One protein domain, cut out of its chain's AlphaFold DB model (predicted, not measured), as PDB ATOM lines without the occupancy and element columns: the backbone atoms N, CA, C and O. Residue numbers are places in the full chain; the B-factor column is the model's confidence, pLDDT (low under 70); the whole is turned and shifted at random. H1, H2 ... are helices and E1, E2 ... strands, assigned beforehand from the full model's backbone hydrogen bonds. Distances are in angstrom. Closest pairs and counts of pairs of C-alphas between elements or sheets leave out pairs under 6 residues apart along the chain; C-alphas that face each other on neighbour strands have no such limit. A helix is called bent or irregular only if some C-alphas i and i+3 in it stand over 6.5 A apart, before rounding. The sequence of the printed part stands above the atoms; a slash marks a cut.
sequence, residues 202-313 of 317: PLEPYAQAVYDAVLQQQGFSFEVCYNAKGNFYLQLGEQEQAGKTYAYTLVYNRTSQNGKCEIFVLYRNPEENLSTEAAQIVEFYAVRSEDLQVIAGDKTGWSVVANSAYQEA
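AT A GLANCE: This is residues 202 to 313 of the 317 residues of an uncharacterized protein of Firmicutes bacterium AF22-6AC (UniProt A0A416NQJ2). A strongly twisted sheet of six strands, E1 to E6, curls round one helix, H1, which packs on it along residues 204 to 216. A short second helix, H2, packs on the sheet at E5 and E6, near the edge strand E6. The printed part has 112 residues, with named elements in the order H1, E1, E2, E3, E4, E5, E6, H2; the sheet's order is E1 - E2 - E3 - E4 - E5 - E6, all antiparallel, and the class is mixed, helices and strands. The whole is compact, with a radius of gyration of the C-alphas of 13.7 A, and its rounded outline spans 39 by 29 by 28 A.

HOW THE PARTS SIT: The strands E1, residues 223 to 226, E2, 232 to 241, E3, 244 to 255, E4, 261 to 270, E5, 280 to 288, and E6, 294 to 296, form a meander, each strand the antiparallel neighbour of the one before. Each pair in turn is a hairpin, and the edge strands are E1 and E6. From edge to edge the strands' lines turn by 99 degrees and the way across the sheet turns by 62 degrees. E3 and E4 stand at 158 degrees, with N 251 and O 265 2.9 A apart, within hydrogen-bond range. So are N 264 and O 285 of E4 and E5, at 2.8 A, and N 286 and O 295 of E5 and E6, at 2.9 A. On the other side of E3, N 236 of E2 and O 248 are 2.9 A apart; E2 bends by 50 degrees at residue 238. Between E1 and E2, N 225 and O 233 are 2.9 A apart. H1, residues 204 to 218, is on one face of the sheet, in two layers, a helix layer and a sheet layer. Its closest C-alphas to E6 are those of Val 210 and Val 294, 6.0 A, and to E5 those of Tyr 206 and Val 287, 6.2 A. H2, residues 308 to 313, is on the sheet at a height of 9.3 A over the sheet; it lies over E5, only just, with 4 of its 6 C-alphas falling on E5 and 2 on E6. On the local plane it stands at 39 degrees to E5, slantwise to the strands. The C-alphas of Ile 295 and Tyr 310, the closest of E6 and H2, are 6.1 A apart. H1 and H2 are apart. In H2 every O i to N i+4 pair is within hydrogen-bond range; in H1, 8 of 11 are.

IN THESE COORDINATES: E3 is the longest strand, 33.4 A from first to last C-alpha, beginning at C-alpha 244 (-28.645, -74.896, 73.212); E4 measures 29.3 A, E2 26.3 A and E5 24.4 A. H1 measures 19.4 A from C-alpha 204 (-10.057, -80.320, 50.720) and is irregular, with C-alphas 213 and 216 7.1 A apart. H2 ends at C-alpha 313 (-25.034, -90.942, 42.245).

THE WHOLE: The two C-alphas farthest apart, of Gly 243 and Asn 258, are 41.5 A from each other. The printed part has no cut. The link from E6 to H2, 11 residues, is long; that from E4 to E5, 9 residues, is short. The mean pLDDT of the printed part is 85.9, and residues 271 to 278 are under 70.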
ATOM      1  N   PRO A 202      -5.843 -83.689  49.406       84.81
ATOM      2  CA  PRO A 202      -6.613 -84.099  48.232       84.81
ATOM      3  C   PRO A 202      -8.135 -84.112  48.465       84.81
ATOM      4  O   PRO A 202      -8.898 -84.066  47.497       84.81
ATOM      5  N   LEU A 203      -8.593 -84.174  49.721       88.56
ATOM      6  CA  LEU A 203     -10.001 -84.120  50.110       88.56
ATOM      7  C   LEU A 203     -10.543 -82.697  50.291       88.56
ATOM      8  O   LEU A 203     -11.763 -82.504  50.273       88.56
ATOM      9  N   GLU A 204      -9.670 -81.701  50.438       88.81
ATOM     10  CA  GLU A 204     -10.057 -80.320  50.720       88.81
ATOM     11  C   GLU A 204     -10.951 -79.706  49.632       88.81
ATOM     12  O   GLU A 204     -11.998 -79.163  49.995       88.81
ATOM     13  N   PRO A 205     -10.682 -79.874  48.316       91.44
ATOM     14  CA  PRO A 205     -11.566 -79.356  47.269       91.44
ATOM     15  C   PRO A 205     -12.990 -79.927  47.343       91.44
ATOM     16  O   PRO A 205     -13.964 -79.226  47.064       91.44
ATOM     17  N   TYR A 206     -13.135 -81.195  47.743       92.19
ATOM     18  CA  TYR A 206     -14.447 -81.830  47.882       92.19
ATOM     19  C   TYR A 206     -15.194 -81.318  49.113       92.19
ATOM     20  O   TYR A 206     -16.392 -81.041  49.044       92.19
ATOM     21  N   ALA A 207     -14.494 -81.156  50.233       91.00
ATOM     22  CA  ALA A 207     -15.080 -80.617  51.452       91.00
ATOM     23  C   ALA A 207     -15.477 -79.142  51.284       91.00
ATOM     24  O   ALA A 207     -16.561 -78.733  51.710       91.00
ATOM     25  N   GLN A 208     -14.643 -78.366  50.589       92.00
ATOM     26  CA  GLN A 208     -14.929 -76.982  50.237       92.00
ATOM     27  C   GLN A 208     -16.143 -76.875  49.311       92.00
ATOM     28  O   GLN A 208     -16.996 -76.020  49.537       92.00
ATOM     29  N   ALA A 209     -16.312 -77.798  48.356       93.56
ATOM     30  CA  ALA A 209     -17.516 -77.840  47.528       93.56
ATOM     31  C   ALA A 209     -18.798 -78.004  48.369       93.56
ATOM     32  O   ALA A 209     -19.792 -77.322  48.109       93.56
ATOM     33  N   VAL A 210     -18.786 -78.852  49.411       92.69
ATOM     34  CA  VAL A 210     -19.923 -78.975  50.350       92.69
ATOM     35  C   VAL A 210     -20.157 -77.663  51.095       92.69
ATOM     36  O   VAL A 210     -21.308 -77.235  51.249       92.69
ATOM     37  N   TYR A 211     -19.083 -77.015  51.546       92.44
ATOM     38  CA  TYR A 211     -19.182 -75.743  52.245       92.44
ATOM     39  C   TYR A 211     -19.799 -74.651  51.362       92.44
ATOM     40  O   TYR A 211     -20.821 -74.078  51.739       92.44
ATOM     41  N   ASP A 212     -19.255 -74.430  50.169       92.75
ATOM     42  CA  ASP A 212     -19.700 -73.385  49.242       92.75
ATOM     43  C   ASP A 212     -21.134 -73.621  48.745       92.75
ATOM     44  O   ASP A 212     -21.932 -72.685  48.627       92.75
ATOM     45  N   ALA A 213     -21.502 -74.879  48.479       91.31
ATOM     46  CA  ALA A 213     -22.823 -75.210  47.954       91.31
ATOM     47  C   ALA A 213     -23.934 -75.117  49.010       91.31
ATOM     48  O   ALA A 213     -25.060 -74.738  48.675       91.31
ATOM     49  N   VAL A 214     -23.645 -75.491  50.264       90.81
ATOM     50  CA  VAL A 214     -24.685 -75.732  51.279       90.81
ATOM     51  C   VAL A 214     -24.430 -74.976  52.580       90.81
ATOM     52  O   VAL A 214     -25.327 -74.287  53.071       90.81
ATOM     53  N   LEU A 215     -23.239 -75.101  53.165       90.75
ATOM     54  CA  LEU A 215     -22.991 -74.670  54.547       90.75
ATOM     55  C   LEU A 215     -22.769 -73.157  54.668       90.75
ATOM     56  O   LEU A 215     -23.223 -72.545  55.635       90.75
ATOM     57  N   GLN A 216     -22.161 -72.531  53.660       89.75
ATOM     58  CA  GLN A 216     -21.951 -71.086  53.611       89.75
ATOM     59  C   GLN A 216     -23.288 -70.330  53.646       89.75
ATOM     60  O   GLN A 216     -23.434 -69.337  54.356       89.75
ATOM     61  N   GLN A 217     -24.302 -70.836  52.934       87.00
ATOM     62  CA  GLN A 217     -25.650 -70.253  52.929       87.00
ATOM     63  C   GLN A 217     -26.360 -70.394  54.284       87.00
ATOM     64  O   GLN A 217     -27.247 -69.604  54.599       87.00
ATOM     65  N   GLN A 218     -25.958 -71.378  55.093       86.06
ATOM     66  CA  GLN A 218     -26.472 -71.612  56.446       86.06
ATOM     67  C   GLN A 218     -25.714 -70.810  57.516       86.06
ATOM     68  O   GLN A 218     -26.037 -70.912  58.700       86.06
ATOM     69  N   GLY A 219     -24.735 -69.990  57.113       84.06
ATOM     70  CA  GLY A 219     -23.989 -69.107  58.009       84.06
ATOM     71  C   GLY A 219     -22.944 -69.819  58.866       84.06
ATOM     72  O   GLY A 219     -22.565 -69.291  59.908       84.06
ATOM     73  N   PHE A 220     -22.495 -71.010  58.463       88.44
ATOM     74  CA  PHE A 220     -21.347 -71.654  59.098       88.44
ATOM     75  C   PHE A 220     -20.050 -70.926  58.726       88.44
ATOM     76  O   PHE A 220     -19.933 -70.395  57.624       88.44
ATOM     77  N   SER A 221     -19.078 -70.921  59.635       85.75
ATOM     78  CA  SER A 221     -17.668 -70.695  59.296       85.75
ATOM     79  C   SER A 221     -17.008 -72.040  59.005       85.75
ATOM     80  O   SER A 221     -17.612 -73.071  59.281       85.75
ATOM     81  N   PHE A 222     -15.783 -72.073  58.481       85.81
ATOM     82  CA  PHE A 222     -15.020 -73.320  58.444       85.81
ATOM     83  C   PHE A 222     -13.548 -73.107  58.776       85.81
ATOM     84  O   PHE A 222     -12.976 -72.060  58.474       85.81
ATOM     85  N   GLU A 223     -12.963 -74.132  59.381       87.62
ATOM     86  CA  GLU A 223     -11.532 -74.301  59.592       87.62
ATOM     87  C   GLU A 223     -11.153 -75.732  59.190       87.62
ATOM     88  O   GLU A 223     -11.876 -76.685  59.503       87.62
ATOM     89  N   VAL A 224     -10.048 -75.879  58.457       85.94
ATOM     90  CA  VAL A 224      -9.514 -77.182  58.043       85.94
ATOM     91  C   VAL A 224      -8.744 -77.785  59.214       85.94
ATOM     92  O   VAL A 224      -7.855 -77.142  59.770       85.94
ATOM     93  N   CYS A 225      -9.092 -79.005  59.621       83.94
ATOM     94  CA  CYS A 225      -8.523 -79.649  60.801       83.94
ATOM     95  C   CYS A 225      -8.186 -81.124  60.550       83.94
ATOM     96  O   CYS A 225      -8.748 -81.789  59.679       83.94
ATOM     97  N   TYR A 226      -7.292 -81.654  61.389       83.56
ATOM     98  CA  TYR A 226      -6.864 -83.050  61.363       83.56
ATOM     99  C   TYR A 226      -6.984 -83.651  62.756       83.56
ATOM    100  O   TYR A 226      -6.568 -83.048  63.746       83.56
ATOM    101  N   ASN A 227      -7.576 -84.842  62.858       79.50
ATOM    102  CA  ASN A 227      -7.686 -85.506  64.157       79.50
ATOM    103  C   ASN A 227      -6.349 -86.158  64.555       79.50
ATOM    104  O   ASN A 227      -5.440 -86.281  63.742       79.50
ATOM    105  N   ALA A 228      -6.230 -86.649  65.793       73.62
ATOM    106  CA  ALA A 228      -4.998 -87.285  66.287       73.62
ATOM    107  C   ALA A 228      -4.557 -88.543  65.499       73.62
ATOM    108  O   ALA A 228      -3.454 -89.041  65.696       73.62
ATOM    109  N   LYS A 229      -5.416 -89.074  64.617       73.12
ATOM    110  CA  LYS A 229      -5.107 -90.173  63.689       73.12
ATOM    111  C   LYS A 229      -4.764 -89.675  62.273       73.12
ATOM    112  O   LYS A 229      -4.639 -90.498  61.375       73.12
ATOM    113  N   GLY A 230      -4.678 -88.361  62.067       73.75
ATOM    114  CA  GLY A 230      -4.407 -87.718  60.782       73.75
ATOM    115  C   GLY A 230      -5.598 -87.655  59.820       73.75
ATOM    116  O   GLY A 230      -5.393 -87.364  58.651       73.75
ATOM    117  N   ASN A 231      -6.833 -87.934  60.259       81.38
ATOM    118  CA  ASN A 231      -7.985 -87.856  59.349       81.38
ATOM    119  C   ASN A 231      -8.465 -86.412  59.199       81.38
ATOM    120  O   ASN A 231      -8.688 -85.733  60.208       81.38
ATOM    121  N   PHE A 232      -8.691 -86.021  57.949       85.75
ATOM    122  CA  PHE A 232      -9.227 -84.734  57.525       85.75
ATOM    123  C   PHE A 232     -10.685 -84.522  57.973       85.75
ATOM    124  O   PHE A 232     -11.539 -85.407  57.818       85.75
ATOM    125  N   TYR A 233     -10.989 -83.328  58.485       88.00
ATOM    126  CA  TYR A 233     -12.353 -82.847  58.716       88.00
ATOM    127  C   TYR A 233     -12.421 -81.312  58.692       88.00
ATOM    128  O   TYR A 233     -11.425 -80.630  58.926       88.00
ATOM    129  N   LEU A 234     -13.615 -80.758  58.455       89.94
ATOM    130  CA  LEU A 234     -13.876 -79.326  58.632       89.94
ATOM    131  C   LEU A 234     -14.584 -79.069  59.964       89.94
ATOM    132  O   LEU A 234     -15.621 -79.678  60.248       89.94
ATOM    133  N   GLN A 235     -14.060 -78.132  60.753       89.25
ATOM    134  CA  GLN A 235     -14.725 -77.591  61.937       89.25
ATOM    135  C   GLN A 235     -15.602 -76.409  61.514       89.25
ATOM    136  O   GLN A 235     -15.091 -75.420  60.997       89.25
ATOM    137  N   LEU A 236     -16.919 -76.491  61.730       88.88
ATOM    138  CA  LEU A 236     -17.884 -75.530  61.176       88.88
ATOM    139  C   LEU A 236     -18.346 -74.443  62.166       88.88
ATOM    140  O   LEU A 236     -19.315 -73.726  61.923       88.88
ATOM    141  N   GLY A 237     -17.658 -74.321  63.302       84.38
ATOM    142  CA  GLY A 237     -18.049 -73.427  64.391       84.38
ATOM    143  C   GLY A 237     -19.294 -73.900  65.151       84.38
ATOM    144  O   GLY A 237     -19.675 -75.076  65.115       84.38
ATOM    145  N   GLU A 238     -19.908 -72.964  65.872       85.06
ATOM    146  CA  GLU A 238     -21.026 -73.207  66.783       85.06
ATOM    147  C   GLU A 238     -22.295 -72.486  66.322       85.06
ATOM    148  O   GLU A 238     -22.247 -71.354  65.837       85.06
ATOM    149  N   GLN A 239     -23.450 -73.128  66.502       82.88
ATOM    150  CA  GLN A 239     -24.754 -72.504  66.286       82.88
ATOM    151  C   GLN A 239     -25.702 -72.774  67.453       82.88
ATOM    152  O   GLN A 239     -25.801 -73.897  67.953       82.88
ATOM    153  N   GLU A 240     -26.458 -71.749  67.841       82.06
ATOM    154  CA  GLU A 240     -27.510 -71.870  68.845       82.06
ATOM    155  C   GLU A 240     -28.816 -72.359  68.200       82.06
ATOM    156  O   GLU A 240     -29.359 -71.743  67.281       82.06
ATOM    157  N   GLN A 241     -29.351 -73.473  68.700       76.81
ATOM    158  CA  GLN A 241     -30.645 -74.016  68.292       76.81
ATOM    159  C   GLN A 241     -31.485 -74.356  69.523       76.81
ATOM    160  O   GLN A 241     -31.079 -75.141  70.377       76.81
ATOM    161  N   ALA A 242     -32.696 -73.795  69.596       77.06
ATOM    162  CA  ALA A 242     -33.647 -74.034  70.688       77.06
ATOM    163  C   ALA A 242     -33.061 -73.792  72.102       77.06
ATOM    164  O   ALA A 242     -33.381 -74.523  73.041       77.06
ATOM    165  N   GLY A 243     -32.207 -72.769  72.248       77.81
ATOM    166  CA  GLY A 243     -31.571 -72.396  73.517       77.81
ATOM    167  C   GLY A 243     -30.414 -73.306  73.941       77.81
ATOM    168  O   GLY A 243     -30.078 -73.344  75.122       77.81
ATOM    169  N   LYS A 244     -29.845 -74.077  73.007       80.81
ATOM    170  CA  LYS A 244     -28.645 -74.896  73.212       80.81
ATOM    171  C   LYS A 244     -27.640 -74.638  72.097       80.81
ATOM    172  O   LYS A 244     -28.024 -74.618  70.927       80.81
ATOM    173  N   THR A 245     -26.374 -74.488  72.456       83.62
ATOM    174  CA  THR A 245     -25.268 -74.381  71.505       83.62
ATOM    175  C   THR A 245     -24.866 -75.766  71.012       83.62
ATOM    176  O   THR A 245     -24.750 -76.716  71.795       83.62
ATOM    177  N   TYR A 246     -24.643 -75.884  69.709       85.19
ATOM    178  CA  TYR A 246     -24.113 -77.093  69.098       85.19
ATOM    179  C   TYR A 246     -22.912 -76.767  68.220       85.19
ATOM    180  O   TYR A 246     -22.965 -75.831  67.422       85.19
ATOM    181  N   ALA A 247     -21.875 -77.592  68.323       87.25
ATOM    182  CA  ALA A 247     -20.726 -77.568  67.432       87.25
ATOM    183  C   ALA A 247     -20.975 -78.488  66.230       87.25
ATOM    184  O   ALA A 247     -21.503 -79.597  66.384       87.25
ATOM    185  N   TYR A 248     -20.580 -78.042  65.038       88.88
ATOM    186  CA  TYR A 248     -20.764 -78.792  63.797       88.88
ATOM    187  C   TYR A 248     -19.425 -79.198  63.191       88.88
ATOM    188  O   TYR A 248     -18.474 -78.417  63.172       88.88
ATOM    189  N   THR A 249     -19.354 -80.424  62.676       90.94
ATOM    190  CA  THR A 249     -18.162 -80.944  61.991       90.94
ATOM    191  C   THR A 249     -18.551 -81.682  60.720       90.94
ATOM    192  O   THR A 249     -19.504 -82.463  60.717       90.94
ATOM    193  N   LEU A 250     -17.819 -81.438  59.634       91.62
ATOM    194  CA  LEU A 250     -17.952 -82.179  58.383       91.62
ATOM    195  C   LEU A 250     -16.785 -83.154  58.267       91.62
ATOM    196  O   LEU A 250     -15.635 -82.739  58.153       91.62
ATOM    197  N   VAL A 251     -17.077 -84.450  58.291       91.31
ATOM    198  CA  VAL A 251     -16.055 -85.500  58.344       91.31
ATOM    199  C   VAL A 251     -16.121 -86.345  57.079       91.31
ATOM    200  O   VAL A 251     -17.206 -86.768  56.668       91.31
ATOM    201  N   TYR A 252     -14.966 -86.614  56.473       90.56
ATOM    202  CA  TYR A 252     -14.873 -87.577  55.380       90.56
ATOM    203  C   TYR A 252     -15.140 -88.997  55.893       90.56
ATOM    204  O   TYR A 252     -14.607 -89.416  56.921       90.56
ATOM    205  N   ASN A 253     -15.973 -89.746  55.175       89.75
ATOM    206  CA  ASN A 253     -16.322 -91.116  55.533       89.75
ATOM    207  C   ASN A 253     -15.660 -92.131  54.598       89.75
ATOM    208  O   ASN A 253     -14.910 -92.993  55.053       89.75
ATOM    209  N   ARG A 254     -15.972 -92.061  53.298       90.31
ATOM    210  CA  ARG A 254     -15.462 -92.993  52.282       90.31
ATOM    211  C   ARG A 254     -15.764 -92.516  50.864       90.31
ATOM    212  O   ARG A 254     -16.712 -91.765  50.656       90.31
ATOM    213  N   THR A 255     -15.087 -93.103  49.890       92.31
ATOM    214  CA  THR A 255     -15.517 -93.086  48.490       92.31
ATOM    215  C   THR A 255     -16.757 -93.973  48.297       92.31
ATOM    216  O   THR A 255     -16.921 -95.012  48.948       92.31
ATOM    217  N   SER A 256     -17.658 -93.559  47.408       90.81
ATOM    218  CA  SER A 256     -18.910 -94.244  47.089       90.81
ATOM    219  C   SER A 256     -18.695 -95.638  46.500       90.81
ATOM    220  O   SER A 256     -17.640 -95.961  45.954       90.81
ATOM    221  N   GLN A 257     -19.733 -96.481  46.552       89.56
ATOM    222  CA  GLN A 257     -19.654 -97.863  46.066       89.56
ATOM    223  C   GLN A 257     -19.302 -97.963  44.574       89.56
ATOM    224  O   GLN A 257     -18.642 -98.913  44.153       89.56
ATOM    225  N   ASN A 258     -19.734 -96.993  43.770       88.00
ATOM    226  CA  ASN A 258     -19.392 -96.911  42.351       88.00
ATOM    227  C   ASN A 258     -18.072 -96.166  42.060       88.00
ATOM    228  O   ASN A 258     -17.714 -96.052  40.888       88.00
ATOM    229  N   GLY A 259     -17.373 -95.659  43.083       89.69
ATOM    230  CA  GLY A 259     -16.100 -94.946  42.949       89.69
ATOM    231  C   GLY A 259     -16.198 -93.544  42.338       89.69
ATOM    232  O   GLY A 259     -15.184 -93.016  41.897       89.69
ATOM    233  N   LYS A 260     -17.404 -92.970  42.228       92.06
ATOM    234  CA  LYS A 260     -17.643 -91.689  41.532       92.06
ATOM    235  C   LYS A 260     -17.865 -90.495  42.455       92.06
ATOM    236  O   LYS A 260     -17.957 -89.372  41.954       92.06
ATOM    237  N   CYS A 261     -18.034 -90.727  43.753       92.75
ATOM    238  CA  CYS A 261     -18.301 -89.671  44.714       92.75
ATOM    239  C   CYS A 261     -17.488 -89.862  45.990       92.75
ATOM    240  O   CYS A 261     -17.378 -90.981  46.483       92.75
ATOM    241  N   GLU A 262     -17.043 -88.762  46.581       94.00
ATOM    242  CA  GLU A 262     -16.529 -88.740  47.949       94.00
ATOM    243  C   GLU A 262     -17.667 -88.425  48.924       94.00
ATOM    244  O   GLU A 262     -18.455 -87.501  48.701       94.00
ATOM    245  N   ILE A 263     -17.795 -89.221  49.988       92.94
ATOM    246  CA  ILE A 263     -18.893 -89.110  50.952       92.94
ATOM    247  C   ILE A 263     -18.418 -88.389  52.207       92.94
ATOM    248  O   ILE A 263     -17.514 -88.851  52.907       92.94
ATOM    249  N   PHE A 264     -19.124 -87.313  52.540       93.81
ATOM    250  CA  PHE A 264     -18.953 -86.537  53.761       93.81
ATOM    251  C   PHE A 264     -20.190 -86.656  54.650       93.81
ATOM    252  O   PHE A 264     -21.318 -86.777  54.169       93.81
ATOM    253  N   VAL A 265     -19.977 -86.614  55.962       93.31
ATOM    254  CA  VAL A 265     -21.041 -86.696  56.967       93.31
ATOM    255  C   VAL A 265     -20.972 -85.468  57.853       93.31
ATOM    256  O   VAL A 265     -19.922 -85.160  58.420       93.31
ATOM    257  N   LEU A 266     -22.100 -84.772  57.967       92.50
ATOM    258  CA  LEU A 266     -22.253 -83.633  58.857       92.50
ATOM    259  C   LEU A 266     -22.726 -84.125  60.223       92.50
ATOM    260  O   LEU A 266     -23.820 -84.683  60.352       92.50
ATOM    261  N   TYR A 267     -21.912 -83.880  61.241       90.00
ATOM    262  CA  TYR A 267     -22.232 -84.169  62.630       90.00
ATOM    263  C   TYR A 267     -22.575 -82.898  63.394       90.00
ATOM    264  O   TYR A 267     -22.005 -81.831  63.157       90.00
ATOM    265  N   ARG A 268     -23.478 -83.057  64.361       88.19
ATOM    266  CA  ARG A 268     -23.814 -82.062  65.373       88.19
ATOM    267  C   ARG A 268     -23.533 -82.630  66.759       88.19
ATOM    268  O   ARG A 268     -24.146 -83.628  67.147       88.19
ATOM    269  N   ASN A 269     -22.681 -81.942  67.510       84.31
ATOM    270  CA  ASN A 269     -22.299 -82.298  68.873       84.31
ATOM    271  C   ASN A 269     -22.832 -81.247  69.859       84.31
ATOM    272  O   ASN A 269     -22.775 -80.052  69.555       84.31
ATOM    273  N   PRO A 270     -23.359 -81.643  71.029       75.50
ATOM    274  CA  PRO A 270     -23.631 -80.690  72.102       75.50
ATOM    275  C   PRO A 270     -22.314 -80.088  72.619       75.50
ATOM    276  O   PRO A 270     -21.332 -80.812  72.766       75.50
ATOM    277  N   GLU A 271     -22.300 -78.784  72.915       62.81
ATOM    278  CA  GLU A 271     -21.107 -78.037  73.373       62.81
ATOM    279  C   GLU A 271     -20.394 -78.717  74.560       62.81
ATOM    280  O   GLU A 271     -19.172 -78.830  74.586       62.81
ATOM    281  N   GLU A 272     -21.163 -79.274  75.501       57.22
ATOM    282  CA  GLU A 272     -20.639 -79.947  76.697       57.22
ATOM    283  C   GLU A 272     -19.942 -81.295  76.408       57.22
ATOM    284  O   GLU A 272     -19.309 -81.861  77.301       57.22
ATOM    285  N   ASN A 273     -20.061 -81.848  75.191       56.91
ATOM    286  CA  ASN A 273     -19.470 -83.138  74.841       56.91
ATOM    287  C   ASN A 273     -19.153 -83.260  73.336       56.91
ATOM    288  O   ASN A 273     -19.980 -83.704  72.540       56.91
ATOM    289  N   LEU A 274     -17.905 -82.946  72.968       56.50
ATOM    290  CA  LEU A 274     -17.354 -83.132  71.617       56.50
ATOM    291  C   LEU A 274     -17.016 -84.601  71.277       56.50
ATOM    292  O   LEU A 274     -16.447 -84.864  70.217       56.50
ATOM    293  N   SER A 275     -17.319 -85.568  72.153       56.88
ATOM    294  CA  SER A 275     -17.074 -86.984  71.852       56.88
ATOM    295  C   SER A 275     -17.986 -87.494  70.734       56.88
ATOM    296  O   SER A 275     -19.152 -87.114  70.611       56.88
ATOM    297  N   THR A 276     -17.465 -88.436  69.950       54.12
ATOM    298  CA  THR A 276     -18.196 -89.123  68.877       54.12
ATOM    299  C   THR A 276     -19.411 -89.916  69.370       54.12
ATOM    300  O   THR A 276     -20.271 -90.255  68.564       54.12
ATOM    301  N   GLU A 277     -19.520 -90.199  70.673       56.44
ATOM    302  CA  GLU A 277     -20.661 -90.912  71.265       56.44
ATOM    303  C   GLU A 277     -21.906 -90.027  71.419       56.44
ATOM    304  O   GLU A 277     -23.030 -90.526  71.368       56.44
ATOM    305  N   ALA A 278     -21.720 -88.711  71.572       60.97
ATOM    306  CA  ALA A 278     -22.811 -87.736  71.634       60.97
ATOM    307  C   ALA A 278     -23.165 -87.149  70.254       60.97
ATOM    308  O   ALA A 278     -24.113 -86.363  70.143       60.97
ATOM    309  N   ALA A 279     -22.418 -87.531  69.214       75.50
ATOM    310  CA  ALA A 279     -22.537 -86.978  67.878       75.50
ATOM    311  C   ALA A 279     -23.804 -87.449  67.168       75.50
ATOM    312  O   ALA A 279     -24.046 -88.643  66.981       75.50
ATOM    313  N   GLN A 280     -24.616 -86.490  66.733       85.81
ATOM    314  CA  GLN A 280     -25.815 -86.757  65.950       85.81
ATOM    315  C   GLN A 280     -25.533 -86.500  64.478       85.81
ATOM    316  O   GLN A 280     -25.024 -85.437  64.120       85.81
ATOM    317  N   ILE A 281     -25.887 -87.458  63.624       90.50
ATOM    318  CA  ILE A 281     -25.778 -87.274  62.180       90.50
ATOM    319  C   ILE A 281     -26.899 -86.351  61.714       90.50
ATOM    320  O   ILE A 281     -28.080 -86.623  61.934       90.50
ATOM    321  N   VAL A 282     -26.509 -85.265  61.063       90.88
ATOM    322  CA  VAL A 282     -27.426 -84.284  60.488       90.88
ATOM    323  C   VAL A 282     -27.730 -84.635  59.042       90.88
ATOM    324  O   VAL A 282     -28.895 -84.662  58.668       90.88
ATOM    325  N   GLU A 283     -26.699 -84.899  58.239       93.19
ATOM    326  CA  GLU A 283     -26.850 -85.140  56.804       93.19
ATOM    327  C   GLU A 283     -25.642 -85.894  56.230       93.19
ATOM    328  O   GLU A 283     -24.522 -85.783  56.740       93.19
ATOM    329  N   PHE A 284     -25.870 -86.626  55.141       94.38
ATOM    330  CA  PHE A 284     -24.830 -87.177  54.279       94.38
ATOM    331  C   PHE A 284     -24.753 -86.376  52.979       94.38
ATOM    332  O   PHE A 284     -25.759 -86.145  52.310       94.38
ATOM    333  N   TYR A 285     -23.537 -86.042  52.565       94.88
ATOM    334  CA  TYR A 285     -23.261 -85.392  51.291       94.88
ATOM    335  C   TYR A 285     -22.400 -86.305  50.426       94.88
ATOM    336  O   TYR A 285     -21.400 -86.848  50.889       94.88
ATOM    337  N   ALA A 286     -22.793 -86.486  49.169       94.62
ATOM    338  CA  ALA A 286     -21.970 -87.110  48.145       94.62
ATOM    339  C   ALA A 286     -21.470 -86.017  47.201       94.62
ATOM    340  O   ALA A 286     -22.274 -85.287  46.621       94.62
ATOM    341  N   VAL A 287     -20.154 -85.909  47.046       95.50
ATOM    342  CA  VAL A 287     -19.520 -84.949  46.140       95.50
ATOM    343  C   VAL A 287     -19.006 -85.710  44.935       95.50
ATOM    344  O   VAL A 287     -18.146 -86.577  45.075       95.50
ATOM    345  N   ARG A 288     -19.547 -85.434  43.748       93.12
ATOM    346  CA  ARG A 288     -19.130 -86.125  42.525       93.12
ATOM    347  C   ARG A 288     -17.720 -85.703  42.119       93.12
ATOM    348  O   ARG A 288     -17.443 -84.516  41.974       93.12
ATOM    349  N   SER A 289     -16.859 -86.683  41.864       89.75
ATOM    350  CA  SER A 289     -15.440 -86.435  41.610       89.75
ATOM    351  C   SER A 289     -15.160 -85.713  40.283       89.75
ATOM    352  O   SER A 289     -14.108 -85.105  40.140       89.75
ATOM    353  N   GLU A 290     -16.090 -85.772  39.322       88.81
ATOM    354  CA  GLU A 290     -15.948 -85.192  37.974       88.81
ATOM    355  C   GLU A 290     -16.134 -83.667  37.935       88.81
ATOM    356  O   GLU A 290     -15.412 -82.980  37.219       88.81
ATOM    357  N   ASP A 291     -17.100 -83.134  38.685       90.69
ATOM    358  CA  ASP A 291     -17.517 -81.728  38.588       90.69
ATOM    359  C   ASP A 291     -17.850 -81.079  39.937       90.69
ATOM    360  O   ASP A 291     -18.417 -79.988  39.974       90.69
ATOM    361  N   LEU A 292     -17.510 -81.748  41.042       92.06
ATOM    362  CA  LEU A 292     -17.737 -81.283  42.410       92.06
ATOM    363  C   LEU A 292     -19.214 -81.008  42.738       92.06
ATOM    364  O   LEU A 292     -19.519 -80.293  43.693       92.06
ATOM    365  N   GLN A 293     -20.158 -81.594  41.988       93.44
ATOM    366  CA  GLN A 293     -21.573 -81.471  42.327       93.44
ATOM    367  C   GLN A 293     -21.857 -82.153  43.672       93.44
ATOM    368  O   GLN A 293     -21.599 -83.346  43.843       93.44
ATOM    369  N   VAL A 294     -22.454 -81.399  44.598       94.62
ATOM    370  CA  VAL A 294     -22.855 -81.873  45.927       94.62
ATOM    371  C   VAL A 294     -24.298 -82.370  45.882       94.62
ATOM    372  O   VAL A 294     -25.204 -81.665  45.431       94.62
ATOM    373  N   ILE A 295     -24.516 -83.592  46.361       94.12
ATOM    374  CA  ILE A 295     -25.815 -84.267  46.399       94.12
ATOM    375  C   ILE A 295     -26.100 -84.652  47.851       94.12
ATOM    376  O   ILE A 295     -25.371 -85.453  48.439       94.12
ATOM    377  N   ALA A 296     -27.151 -84.075  48.433       93.44
ATOM    378  CA  ALA A 296     -27.602 -84.415  49.781       93.44
ATOM    379  C   ALA A 296     -28.350 -85.756  49.783       93.44
ATOM    380  O   ALA A 296     -29.090 -86.067  48.844       93.44
ATOM    381  N   GLY A 297     -28.139 -86.553  50.828       87.94
ATOM    382  CA  GLY A 297     -28.753 -87.867  50.995       87.94
ATOM    383  C   GLY A 297     -30.146 -87.841  51.617       87.94
ATOM    384  O   GLY A 297     -30.836 -88.859  51.537       87.94
ATOM    385  N   ASP A 298     -30.548 -86.720  52.223       89.62
ATOM    386  CA  ASP A 298     -31.695 -86.608  53.135       89.62
ATOM    387  C   ASP A 298     -31.644 -87.688  54.230       89.62
ATOM    388  O   ASP A 298     -32.633 -88.364  54.542       89.62
ATOM    389  N   LYS A 299     -30.441 -87.913  54.775       85.25
ATOM    390  CA  LYS A 299     -30.117 -89.054  55.634       85.25
ATOM    391  C   LYS A 299     -29.585 -88.578  56.986       85.25
ATOM    392  O   LYS A 299     -28.498 -88.032  57.097       85.25
ATOM    393  N   THR A 300     -30.314 -88.899  58.050       88.44
ATOM    394  CA  THR A 300     -29.980 -88.504  59.436       88.44
ATOM    395  C   THR A 300     -29.416 -89.651  60.284       88.44
ATOM    396  O   THR A 300     -29.313 -89.556  61.506       88.44
ATOM    397  N   GLY A 301     -29.057 -90.783  59.673       85.00
ATOM    398  CA  GLY A 301     -28.499 -91.924  60.400       85.00
ATOM    399  C   GLY A 301     -28.101 -93.080  59.494       85.00
ATOM    400  O   GLY A 301     -28.648 -93.239  58.409       85.00
ATOM    401  N   TRP A 302     -27.166 -93.922  59.940       85.69
ATOM    402  CA  TRP A 302     -26.561 -94.988  59.127       85.69
ATOM    403  C   TRP A 302     -27.556 -95.978  58.510       85.69
ATOM    404  O   TRP A 302     -27.385 -96.369  57.355       85.69
ATOM    405  N   SER A 303     -28.604 -96.343  59.253       83.81
ATOM    406  CA  SER A 303     -29.640 -97.295  58.833       83.81
ATOM    407  C   SER A 303     -30.755 -96.678  57.986       83.81
ATOM    408  O   SER A 303     -31.666 -97.392  57.570       83.81
ATOM    409  N   VAL A 304     -30.734 -95.360  57.767       84.94
ATOM    410  CA  VAL A 304     -31.734 -94.665  56.952       84.94
ATOM    411  C   VAL A 304     -31.350 -94.788  55.478       84.94
ATOM    412  O   VAL A 304     -30.186 -94.622  55.101       84.94
ATOM    413  N   VAL A 305     -32.331 -95.120  54.642       85.12
ATOM    414  CA  VAL A 305     -32.158 -95.204  53.190       85.12
ATOM    415  C   VAL A 305     -32.115 -93.784  52.632       85.12
ATOM    416  O   VAL A 305     -33.013 -92.995  52.914       85.12
ATOM    417  N   ALA A 306     -31.065 -93.461  51.874       88.12
ATOM    418  CA  ALA A 306     -30.908 -92.146  51.256       88.12
ATOM    419  C   ALA A 306     -31.945 -91.923  50.141       88.12
ATOM    420  O   ALA A 306     -32.554 -92.875  49.649       88.12
ATOM    421  N   ASN A 307     -32.139 -90.682  49.702       90.75
ATOM    422  CA  ASN A 307     -33.017 -90.388  48.571       90.75
ATOM    423  C   ASN A 307     -32.515 -91.028  47.252       90.75
ATOM    424  O   ASN A 307     -31.356 -91.432  47.116       90.75
ATOM    425  N   SER A 308     -33.398 -91.122  46.255       90.88
ATOM    426  CA  SER A 308     -33.085 -91.787  44.981       90.88
ATOM    427  C   SER A 308     -31.927 -91.134  44.218       90.88
ATOM    428  O   SER A 308     -31.164 -91.840  43.567       90.88
ATOM    429  N   ALA A 309     -31.778 -89.806  44.304       90.69
ATOM    430  CA  ALA A 309     -30.715 -89.077  43.612       90.69
ATOM    431  C   ALA A 309     -29.331 -89.416  44.188       90.69
ATOM    432  O   ALA A 309     -28.382 -89.649  43.441       90.69
ATOM    433  N   TYR A 310     -29.233 -89.516  45.514       91.75
ATOM    434  CA  TYR A 310     -28.026 -89.939  46.215       91.75
ATOM    435  C   TYR A 310     -27.672 -91.395  45.903       91.75
ATOM    436  O   TYR A 310     -26.519 -91.699  45.599       91.75
ATOM    437  N   GLN A 311     -28.655 -92.298  45.929       90.12
ATOM    438  CA  GLN A 311     -28.459 -93.711  45.579       90.12
ATOM    439  C   GLN A 311     -27.958 -93.883  44.139       90.12
ATOM    440  O   GLN A 311     -27.025 -94.643  43.882       90.12
ATOM    441  N   GLU A 312     -28.541 -93.148  43.189       91.19
ATOM    442  CA  GLU A 312     -28.119 -93.177  41.787       91.19
ATOM    443  C   GLU A 312     -26.690 -92.643  41.614       91.19
ATOM    444  O   GLU A 312     -25.877 -93.257  40.915       91.19
ATOM    445  N   ALA A 313     -26.358 -91.547  42.301       89.06
ATOM    446  CA  ALA A 313     -25.034 -90.942  42.245       89.06
ATOM    447  C   ALA A 313     -23.942 -91.815  42.878       89.06
ATOM    448  O   ALA A 313     -22.848 -91.916  42.324       89.06
TER     449      ALA A 313